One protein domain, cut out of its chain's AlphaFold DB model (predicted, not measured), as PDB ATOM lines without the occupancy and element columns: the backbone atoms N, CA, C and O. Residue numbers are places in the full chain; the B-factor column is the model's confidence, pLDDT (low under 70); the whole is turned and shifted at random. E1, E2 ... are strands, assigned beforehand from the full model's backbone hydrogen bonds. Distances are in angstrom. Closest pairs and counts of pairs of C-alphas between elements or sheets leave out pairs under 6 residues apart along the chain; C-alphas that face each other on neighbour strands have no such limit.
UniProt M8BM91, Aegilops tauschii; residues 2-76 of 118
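What this domain is: This is residues 2 to 76 of the 118 residues of a protein of Aegilops tauschii (UniProt M8BM91). Little regular structure: a small sandwich, sheet E1-E4-E3 facing sheet E2-E5, with loops of residues 4 to 28 and 60 to 70 making the other end. Of the 75 printed residues, 26 are in five named strands, E1 to E5 along the chain, which make two antiparallel sheets; there is no named helix, and the class is all strand. The whole is compact, radius of gyration of the C-alphas 13.0 A, spanning 41 by 21 by 18 A.

Where its parts are: From Ala 2, go to C-alpha 30 at (-6.087, 42.780, -8.141), where E1, residues 30 to 34, begins. Next come E2, 38 to 41; E3, 45 to 51, 16.8 A long; E4, 54 to 59, 16.3 A; and E5, 72 to 75, ending at (-8.545, 31.486, 2.265).

How they stand to each other: Inner strand E4 is antiparallel to E1 at 153 degrees; look for N 33 and O 55, 2.9 A. Hairpin E3 and E4 has N 49 and O 56 at 2.9 A. E2 and E5 have N 40 and O 73 at 2.8 A. Across the sandwich, the closest C-alphas of E2 and E4, Ser 41 and Phe 59, are 7.2 A apart.

The domain as a whole: The farthest C-alphas, Ala 22 and Gly 52, are 41.4 A apart. The printed part has no cut; link E4 to E5 is long. No printed residue is under pLDDT 70.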
ATOM      1  N   ALA A   2      -5.912  34.989   5.111       95.88
ATOM      2  CA  ALA A   2      -5.583  36.405   5.225       95.88
ATOM      3  C   ALA A   2      -6.875  37.219   5.075       95.88
ATOM      4  O   ALA A   2      -7.705  36.904   4.224       95.88
ATOM      5  N   VAL A   3      -7.061  38.232   5.918       96.94
ATOM      6  CA  VAL A   3      -8.253  39.090   5.936       96.94
ATOM      7  C   VAL A   3      -7.855  40.497   6.354       96.94
ATOM      8  O   VAL A   3      -6.955  40.670   7.178       96.94
ATOM      9  N   THR A   4      -8.523  41.500   5.794       97.50
ATOM     10  CA  THR A   4      -8.353  42.901   6.183       97.50
ATOM     11  C   THR A   4      -9.482  43.367   7.094       97.50
ATOM     12  O   THR A   4     -10.640  43.018   6.887       97.50
ATOM     13  N   GLN A   5      -9.149  44.215   8.067       96.25
ATOM     14  CA  GLN A   5     -10.110  44.997   8.841       96.25
ATOM     15  C   GLN A   5      -9.535  46.400   9.033       96.25
ATOM     16  O   GLN A   5      -8.527  46.561   9.721       96.25
ATOM     17  N   PHE A   6     -10.145  47.402   8.395       95.44
ATOM     18  CA  PHE A   6      -9.561  48.744   8.314       95.44
ATOM     19  C   PHE A   6     -10.238  49.798   9.180       95.44
ATOM     20  O   PHE A   6      -9.592  50.785   9.530       95.44
ATOM     21  N   GLN A   7     -11.493  49.599   9.584       90.19
ATOM     22  CA  GLN A   7     -12.150  50.559  10.463       90.19
ATOM     23  C   GLN A   7     -11.507  50.553  11.866       90.19
ATOM     24  O   GLN A   7     -11.331  49.474  12.441       90.19
ATOM     25  N   PRO A   8     -11.209  51.732  12.454       88.75
ATOM     26  CA  PRO A   8     -11.441  53.075  11.904       88.75
ATOM     27  C   PRO A   8     -10.340  53.630  10.983       88.75
ATOM     28  O   PRO A   8     -10.692  54.324  10.037       88.75
ATOM     29  N   VAL A   9      -9.054  53.363  11.251       89.50
ATOM     30  CA  VAL A   9      -7.906  54.003  10.563       89.50
ATOM     31  C   VAL A   9      -6.720  53.041  10.408       89.50
ATOM     32  O   VAL A   9      -5.614  53.297  10.886       89.50
ATOM     33  N   TYR A  10      -6.958  51.860   9.837       93.94
ATOM     34  CA  TYR A  10      -5.917  50.844   9.633       93.94
ATOM     35  C   TYR A  10      -5.633  50.518   8.162       93.94
ATOM     36  O   TYR A  10      -4.773  49.673   7.907       93.94
ATOM     37  N   ALA A  11      -6.275  51.182   7.193       95.00
ATOM     38  CA  ALA A  11      -6.017  50.930   5.772       95.00
ATOM     39  C   ALA A  11      -4.571  51.287   5.392       95.00
ATOM     40  O   ALA A  11      -3.922  50.541   4.654       95.00
ATOM     41  N   TRP A  12      -4.022  52.347   5.998       94.25
ATOM     42  CA  TRP A  12      -2.636  52.791   5.782       94.25
ATOM     43  C   TRP A  12      -1.576  51.733   6.128       94.25
ATOM     44  O   TRP A  12      -0.452  51.800   5.632       94.25
ATOM     45  N   ARG A  13      -1.918  50.739   6.962       94.88
ATOM     46  CA  ARG A  13      -1.024  49.620   7.303       94.88
ATOM     47  C   ARG A  13      -0.930  48.573   6.196       94.88
ATOM     48  O   ARG A  13       0.015  47.792   6.193       94.88
ATOM     49  N   CYS A  14      -1.914  48.525   5.301       96.19
ATOM     50  CA  CYS A  14      -1.948  47.584   4.186       96.19
ATOM     51  C   CYS A  14      -1.420  48.214   2.895       96.19
ATOM     52  O   CYS A  14      -0.714  47.552   2.140       96.19
ATOM     53  N   PHE A  15      -1.758  49.479   2.632       96.38
ATOM     54  CA  PHE A  15      -1.280  50.223   1.469       96.38
ATOM     55  C   PHE A  15      -1.239  51.731   1.771       96.38
ATOM     56  O   PHE A  15      -2.096  52.227   2.506       96.38
ATOM     57  N   PRO A  16      -0.283  52.493   1.205       97.12
ATOM     58  CA  PRO A  16      -0.238  53.944   1.377       97.12
ATOM     59  C   PRO A  16      -1.522  54.608   0.862       97.12
ATOM     60  O   PRO A  16      -1.890  54.434  -0.299       97.12
ATOM     61  N   CYS A  17      -2.210  55.365   1.715       96.19
ATOM     62  CA  CYS A  17      -3.460  56.040   1.370       96.19
ATOM     63  C   CYS A  17      -3.755  57.229   2.295       96.19
ATOM     64  O   CYS A  17      -3.150  57.374   3.356       96.19
ATOM     65  N   TRP A  18      -4.708  58.067   1.882       95.69
ATOM     66  CA  TRP A  18      -5.328  59.088   2.730       95.69
ATOM     67  C   TRP A  18      -6.436  58.447   3.567       95.69
ATOM     68  O   TRP A  18      -7.577  58.353   3.122       95.69
ATOM     69  N   ASP A  19      -6.081  57.956   4.754       93.44
ATOM     70  CA  ASP A  19      -6.964  57.133   5.590       93.44
ATOM     71  C   ASP A  19      -7.914  57.963   6.474       93.44
ATOM     72  O   ASP A  19      -7.936  57.833   7.697       93.44
ATOM     73  N   GLU A  20      -8.701  58.837   5.841       92.75
ATOM     74  CA  GLU A  20      -9.802  59.557   6.488       92.75
ATOM     75  C   GLU A  20     -11.115  59.333   5.721       92.75
ATOM     76  O   GLU A  20     -11.122  59.349   4.485       92.75
ATOM     77  N   PRO A  21     -12.270  59.199   6.404       92.00
ATOM     78  CA  PRO A  21     -13.546  58.900   5.749       92.00
ATOM     79  C   PRO A  21     -13.967  59.889   4.650       92.00
ATOM     80  O   PRO A  21     -14.693  59.498   3.731       92.00
ATOM     81  N   ALA A  22     -13.530  61.151   4.741       94.44
ATOM     82  CA  ALA A  22     -13.849  62.204   3.781       94.44
ATOM     83  C   ALA A  22     -13.163  62.007   2.415       94.44
ATOM     84  O   ALA A  22     -13.736  62.377   1.389       94.44
ATOM     85  N   PHE A  23     -11.982  61.379   2.379       95.12
ATOM     86  CA  PHE A  23     -11.232  61.131   1.146       95.12
ATOM     87  C   PHE A  23     -11.710  59.847   0.469       95.12
ATOM     88  O   PHE A  23     -11.076  58.794   0.527       95.12
ATOM     89  N   LYS A  24     -12.872  59.931  -0.182       97.12
ATOM     90  CA  LYS A  24     -13.411  58.810  -0.952       97.12
ATOM     91  C   LYS A  24     -12.695  58.659  -2.291       97.12
ATOM     92  O   LYS A  24     -12.388  59.645  -2.958       97.12
ATOM     93  N   ALA A  25     -12.511  57.417  -2.714       97.81
ATOM     94  CA  ALA A  25     -11.934  57.065  -4.002       97.81
ATOM     95  C   ALA A  25     -12.642  55.839  -4.591       97.81
ATOM     96  O   ALA A  25     -13.466  55.197  -3.935       97.81
ATOM     97  N   LYS A  26     -12.338  55.539  -5.853       98.25
ATOM     98  CA  LYS A  26     -12.702  54.271  -6.479       98.25
ATOM     99  C   LYS A  26     -11.516  53.321  -6.412       98.25
ATOM    100  O   LYS A  26     -10.378  53.749  -6.609       98.25
ATOM    101  N   PHE A  27     -11.782  52.046  -6.170       98.25
ATOM    102  CA  PHE A  27     -10.753  51.033  -5.994       98.25
ATOM    103  C   PHE A  27     -10.910  49.938  -7.040       98.25
ATOM    104  O   PHE A  27     -11.985  49.363  -7.194       98.25
ATOM    105  N   LYS A  28      -9.818  49.630  -7.739       98.06
ATOM    106  CA  LYS A  28      -9.721  48.490  -8.649       98.06
ATOM    107  C   LYS A  28      -8.677  47.524  -8.106       98.06
ATOM    108  O   LYS A  28      -7.477  47.744  -8.257       98.06
ATOM    109  N   VAL A  29      -9.146  46.490  -7.417       98.06
ATOM    110  CA  VAL A  29      -8.289  45.547  -6.688       98.06
ATOM    111  C   VAL A  29      -7.864  44.408  -7.611       98.06
ATOM    112  O   VAL A  29      -8.655  43.893  -8.401       98.06
ATOM    113  N   THR A  30      -6.600  44.003  -7.515       98.12
ATOM    114  CA  THR A  30      -6.087  42.780  -8.141       98.12
ATOM    115  C   THR A  30      -5.403  41.943  -7.073       98.12
ATOM    116  O   THR A  30      -4.581  42.470  -6.327       98.12
ATOM    117  N   LEU A  31      -5.746  40.658  -6.993       97.62
ATOM    118  CA  LEU A  31      -5.141  39.714  -6.056       97.62
ATOM    119  C   LEU A  31      -4.450  38.594  -6.826       97.62
ATOM    120  O   LEU A  31      -5.054  37.978  -7.701       97.62
ATOM    121  N   GLU A  32      -3.200  38.318  -6.475       97.12
ATOM    122  CA  GLU A  32      -2.466  37.145  -6.938       97.12
ATOM    123  C   GLU A  32      -2.411  36.126  -5.795       97.12
ATOM    124  O   GLU A  32      -1.866  36.396  -4.727       97.12
ATOM    125  N   VAL A  33      -3.047  34.976  -5.996       96.81
ATOM    126  CA  VAL A  33      -3.268  33.955  -4.963       96.81
ATOM    127  C   VAL A  33      -2.976  32.567  -5.514       96.81
ATOM    128  O   VAL A  33      -2.953  32.369  -6.726       96.81
ATOM    129  N   SER A  34      -2.772  31.583  -4.639       95.94
ATOM    130  CA  SER A  34      -2.712  30.186  -5.076       95.94
ATOM    131  C   SER A  34      -4.056  29.753  -5.673       95.94
ATOM    132  O   SER A  34      -5.111  30.159  -5.180       95.94
ATOM    133  N   SER A  35      -4.026  28.930  -6.724       91.75
ATOM    134  CA  SER A  35      -5.217  28.461  -7.447       91.75
ATOM    135  C   SER A  35      -6.227  27.706  -6.574       91.75
ATOM    136  O   SER A  35      -7.414  27.699  -6.885       91.75
ATOM    137  N   GLU A  36      -5.780  27.113  -5.467       91.12
ATOM    138  CA  GLU A  36      -6.625  26.387  -4.512       91.12
ATOM    139  C   GLU A  36      -7.360  27.313  -3.525       91.12
ATOM    140  O   GLU A  36      -8.240  26.869  -2.787       91.12
ATOM    141  N   MET A  37      -7.006  28.603  -3.484       94.38
ATOM    142  CA  MET A  37      -7.582  29.562  -2.545       94.38
ATOM    143  C   MET A  37      -8.730  30.360  -3.169       94.38
ATOM    144  O   MET A  37      -8.685  30.823  -4.312       94.38
ATOM    145  N   VAL A  38      -9.753  30.599  -2.355       95.38
ATOM    146  CA  VAL A  38     -10.797  31.581  -2.631       95.38
ATOM    147  C   VAL A  38     -10.244  32.961  -2.292       95.38
ATOM    148  O   VAL A  38      -9.706  33.160  -1.201       95.38
ATOM    149  N   ALA A  39     -10.411  33.920  -3.202       97.12
ATOM    150  CA  ALA A  39     -10.157  35.326  -2.929       97.12
ATOM    151  C   ALA A  39     -11.430  36.148  -3.127       97.12
ATOM    152  O   ALA A  39     -12.143  35.970  -4.116       97.12
ATOM    153  N   LEU A  40     -11.688  37.053  -2.192       97.62
ATOM    154  CA  LEU A  40     -12.855  37.923  -2.164       97.62
ATOM    155  C   LEU A  40     -12.401  39.373  -2.028       97.62
ATOM    156  O   LEU A  40     -11.415  39.665  -1.347       97.62
ATOM    157  N   SER A  41     -13.157  40.275  -2.641       97.81
ATOM    158  CA  SER A  41     -13.049  41.714  -2.431       97.81
ATOM    159  C   SER A  41     -14.439  42.355  -2.501       97.81
ATOM    160  O   SER A  41     -15.444  41.646  -2.544       97.81
ATOM    161  N   ASN A  42     -14.513  43.685  -2.474       98.00
ATOM    162  CA  ASN A  42     -15.772  44.433  -2.467       98.00
ATOM    163  C   ASN A  42     -16.613  44.215  -3.733       98.00
ATOM    164  O   ASN A  42     -17.838  44.210  -3.661       98.00
ATOM    165  N   MET A  43     -15.951  44.072  -4.880       98.00
ATOM    166  CA  MET A  43     -16.583  44.002  -6.198       98.00
ATOM    167  C   MET A  43     -16.512  42.581  -6.775       98.00
ATOM    168  O   MET A  43     -15.673  41.795  -6.332       98.00
ATOM    169  N   PRO A  44     -17.366  42.217  -7.751       97.00
ATOM    170  CA  PRO A  44     -17.277  40.928  -8.424       97.00
ATOM    171  C   PRO A  44     -15.999  40.808  -9.269       97.00
ATOM    172  O   PRO A  44     -15.312  41.786  -9.573       97.00
ATOM    173  N   ILE A  45     -15.669  39.568  -9.630       97.38
ATOM    174  CA  ILE A  45     -14.512  39.252 -10.471       97.38
ATOM    175  C   ILE A  45     -14.814  39.688 -11.906       97.38
ATOM    176  O   ILE A  45     -15.750  39.187 -12.520       97.38
ATOM    177  N   SER A  46     -13.982  40.581 -12.439       97.56
ATOM    178  CA  SER A  46     -14.022  41.022 -13.836       97.56
ATOM    179  C   SER A  46     -13.305  40.048 -14.777       97.56
ATOM    180  O   SER A  46     -13.781  39.770 -15.875       97.56
ATOM    181  N   SER A  47     -12.152  39.522 -14.360       97.44
ATOM    182  CA  SER A  47     -11.368  38.557 -15.127       97.44
ATOM    183  C   SER A  47     -10.397  37.798 -14.230       97.44
ATOM    184  O   SER A  47     -10.055  38.232 -13.126       97.44
ATOM    185  N   GLU A  48      -9.951  36.647 -14.719       96.06
ATOM    186  CA  GLU A  48      -9.046  35.761 -14.007       96.06
ATOM    187  C   GLU A  48      -8.029  35.145 -14.968       96.06
ATOM    188  O   GLU A  48      -8.377  34.732 -16.075       96.06
ATOM    189  N   ILE A  49      -6.769  35.083 -14.540       96.56
ATOM    190  CA  ILE A  49      -5.667  34.490 -15.297       96.56
ATOM    191  C   ILE A  49      -5.001  33.430 -14.425       96.56
ATOM    192  O   ILE A  49      -4.445  33.744 -13.374       96.56
ATOM    193  N   VAL A  50      -5.005  32.179 -14.882       94.62
ATOM    194  CA  VAL A  50      -4.324  31.072 -14.196       94.62
ATOM    195  C   VAL A  50      -2.912  30.909 -14.759       94.62
ATOM    196  O   VAL A  50      -2.719  30.808 -15.971       94.62
ATOM    197  N   ARG A  51      -1.912  30.893 -13.875       93.06
ATOM    198  CA  ARG A  51      -0.483  30.740 -14.176       93.06
ATOM    199  C   ARG A  51       0.101  29.613 -13.323       93.06
ATOM    200  O   ARG A  51       0.696  29.849 -12.274       93.06
ATOM    201  N   GLY A  52      -0.074  28.373 -13.774       92.25
ATOM    202  CA  GLY A  52       0.379  27.193 -13.032       92.25
ATOM    203  C   GLY A  52      -0.367  27.045 -11.704       92.25
ATOM    204  O   GLY A  52      -1.583  26.879 -11.704       92.25
ATOM    205  N   SER A  53       0.354  27.113 -10.582       94.44
ATOM    206  CA  SER A  53      -0.202  27.033  -9.220       94.44
ATOM    207  C   SER A  53      -0.715  28.371  -8.667       94.44
ATOM    208  O   SER A  53      -1.213  28.419  -7.539       94.44
ATOM    209  N   MET A  54      -0.589  29.453  -9.441       96.50
ATOM    210  CA  MET A  54      -1.032  30.798  -9.078       96.50
ATOM    211  C   MET A  54      -2.165  31.274  -9.988       96.50
ATOM    212  O   MET A  54      -2.324  30.834 -11.127       96.50
ATOM    213  N   ARG A  55      -2.948  32.209  -9.473       96.06
ATOM    214  CA  ARG A  55      -4.144  32.788 -10.068       96.06
ATOM    215  C   ARG A  55      -4.105  34.293  -9.829       96.06
ATOM    216  O   ARG A  55      -3.964  34.728  -8.692       96.06
ATOM    217  N   ILE A  56      -4.259  35.081 -10.887       97.50
ATOM    218  CA  ILE A  56      -4.396  36.539 -10.816       97.50
ATOM    219  C   ILE A  56      -5.862  36.882 -11.052       97.50
ATOM    220  O   ILE A  56      -6.425  36.522 -12.083       97.50
ATOM    221  N   ILE A  57      -6.474  37.568 -10.094       98.00
ATOM    222  CA  ILE A  57      -7.899  37.890 -10.070       98.00
ATOM    223  C   ILE A  57      -8.034  39.395 -10.144       98.00
ATOM    224  O   ILE A  57      -7.553  40.105  -9.261       98.00
ATOM    225  N   HIS A  58      -8.719  39.874 -11.170       98.25
ATOM    226  CA  HIS A  58      -9.043  41.280 -11.326       98.25
ATOM    227  C   HIS A  58     -10.489  41.506 -10.904       98.25
ATOM    228  O   HIS A  58     -11.407  40.959 -11.516       98.25
ATOM    229  N   PHE A  59     -10.709  42.339  -9.893       98.50
ATOM    230  CA  PHE A  59     -12.046  42.757  -9.482       98.50
ATOM    231  C   PHE A  59     -12.489  44.001 -10.260       98.50
ATOM    232  O   PHE A  59     -11.658  44.787 -10.730       98.50
ATOM    233  N   GLU A  60     -13.800  44.167 -10.421       98.44
ATOM    234  CA  GLU A  60     -14.374  45.380 -11.007       98.44
ATOM    235  C   GLU A  60     -14.037  46.633 -10.174       98.44
ATOM    236  O   GLU A  60     -13.690  46.554  -8.993       98.44
ATOM    237  N   GLU A  61     -14.112  47.809 -10.804       98.44
ATOM    238  CA  GLU A  61     -13.909  49.089 -10.115       98.44
ATOM    239  C   GLU A  61     -15.069  49.368  -9.149       98.44
ATOM    240  O   GLU A  61     -16.237  49.290  -9.527       98.44
ATOM    241  N   SER A  62     -14.753  49.726  -7.903       98.31
ATOM    242  CA  SER A  62     -15.764  50.051  -6.900       98.31
ATOM    243  C   SER A  62     -16.482  51.379  -7.183       98.31
ATOM    244  O   SER A  62     -15.908  52.300  -7.780       98.31
ATOM    245  N   PRO A  63     -17.699  51.568  -6.642       98.06
ATOM    246  CA  PRO A  63     -18.256  52.898  -6.433       98.06
ATOM    247  C   PRO A  63     -17.336  53.769  -5.564       98.06
ATOM    248  O   PRO A  63     -16.412  53.283  -4.906       98.06
ATOM    249  N   LEU A  64     -17.619  55.072  -5.535       98.12
ATOM    250  CA  LEU A  64     -16.903  56.028  -4.694       98.12
ATOM    251  C   LEU A  64     -17.120  55.700  -3.203       98.12
ATOM    252  O   LEU A  64     -18.224  55.870  -2.682       98.12
ATOM    253  N   MET A  65     -16.070  55.259  -2.509       97.62
ATOM    254  CA  MET A  65     -16.133  54.779  -1.120       97.62
ATOM    255  C   MET A  65     -14.910  55.207  -0.299       97.62
ATOM    256  O   MET A  65     -13.889  55.610  -0.850       97.62
ATOM    257  N   SER A  66     -15.020  55.148   1.029       97.31
ATOM    258  CA  SER A  66     -13.924  55.467   1.957       97.31
ATOM    259  C   SER A  66     -12.955  54.285   2.118       97.31
ATOM    260  O   SER A  66     -13.362  53.127   2.001       97.31
ATOM    261  N   THR A  67     -11.692  54.563   2.447       96.88
ATOM    262  CA  THR A  67     -10.610  53.567   2.609       96.88
ATOM    263  C   THR A  67     -10.925  52.470   3.627       96.88
ATOM    264  O   THR A  67     -10.616  51.305   3.383       96.88
ATOM    265  N   TYR A  68     -11.593  52.806   4.735       96.00
ATOM    266  CA  TYR A  68     -11.899  51.849   5.805       96.00
ATOM    267  C   TYR A  68     -12.849  50.711   5.388       96.00
ATOM    268  O   TYR A  68     -12.947  49.711   6.097       96.00
ATOM    269  N   LEU A  69     -13.554  50.864   4.260       97.44
ATOM    270  CA  LEU A  69     -14.470  49.863   3.706       97.44
ATOM    271  C   LEU A  69     -13.795  48.924   2.698       97.44
ATOM    272  O   LEU A  69     -14.418  47.954   2.262       97.44
ATOM    273  N   VAL A  70     -12.553  49.208   2.288       97.75
ATOM    274  CA  VAL A  70     -11.809  48.327   1.382       97.75
ATOM    275  C   VAL A  70     -11.590  46.988   2.082       97.75
ATOM    276  O   VAL A  70     -11.076  46.930   3.198       97.75
ATOM    277  N   ALA A  71     -11.991  45.903   1.427       97.88
ATOM    278  CA  ALA A  71     -11.950  44.563   1.983       97.88
ATOM    279  C   ALA A  71     -11.285  43.590   1.008       97.88
ATOM    280  O   ALA A  71     -11.583  43.571  -0.190       97.88
ATOM    281  N   MET A  72     -10.385  42.764   1.537       97.69
ATOM    282  CA  MET A  72      -9.737  41.666   0.828       97.69
ATOM    283  C   MET A  72      -9.677  40.453   1.756       97.69
ATOM    284  O   MET A  72      -9.270  40.562   2.915       97.69
ATOM    285  N   VAL A  73     -10.078  39.290   1.244       97.81
ATOM    286  CA  VAL A  73     -10.038  38.020   1.980       97.81
ATOM    287  C   VAL A  73      -9.445  36.950   1.081       97.81
ATOM    288  O   VAL A  73      -9.859  36.826  -0.065       97.81
ATOM    289  N   VAL A  74      -8.502  36.162   1.597       97.62
ATOM    290  CA  VAL A  74      -7.926  35.002   0.906       97.62
ATOM    291  C   VAL A  74      -7.895  33.804   1.851       97.62
ATOM    292  O   VAL A  74      -7.333  33.866   2.951       97.62
ATOM    293  N   GLY A  75      -8.489  32.690   1.443       96.44
ATOM    294  CA  GLY A  75      -8.545  31.486   2.265       96.44
ATOM    295  C   GLY A  75      -9.284  30.335   1.602       96.44
ATOM    296  O   GLY A  75      -9.691  30.423   0.449       96.44
ATOM    297  N   ILE A  76      -9.436  29.245   2.344       95.88
ATOM    298  CA  ILE A  76     -10.188  28.068   1.911       95.88
ATOM    299  C   ILE A  76     -11.525  28.115   2.643       95.88
ATOM    300  O   ILE A  76     -11.555  28.058   3.874       95.88
TER     301      ILE A  76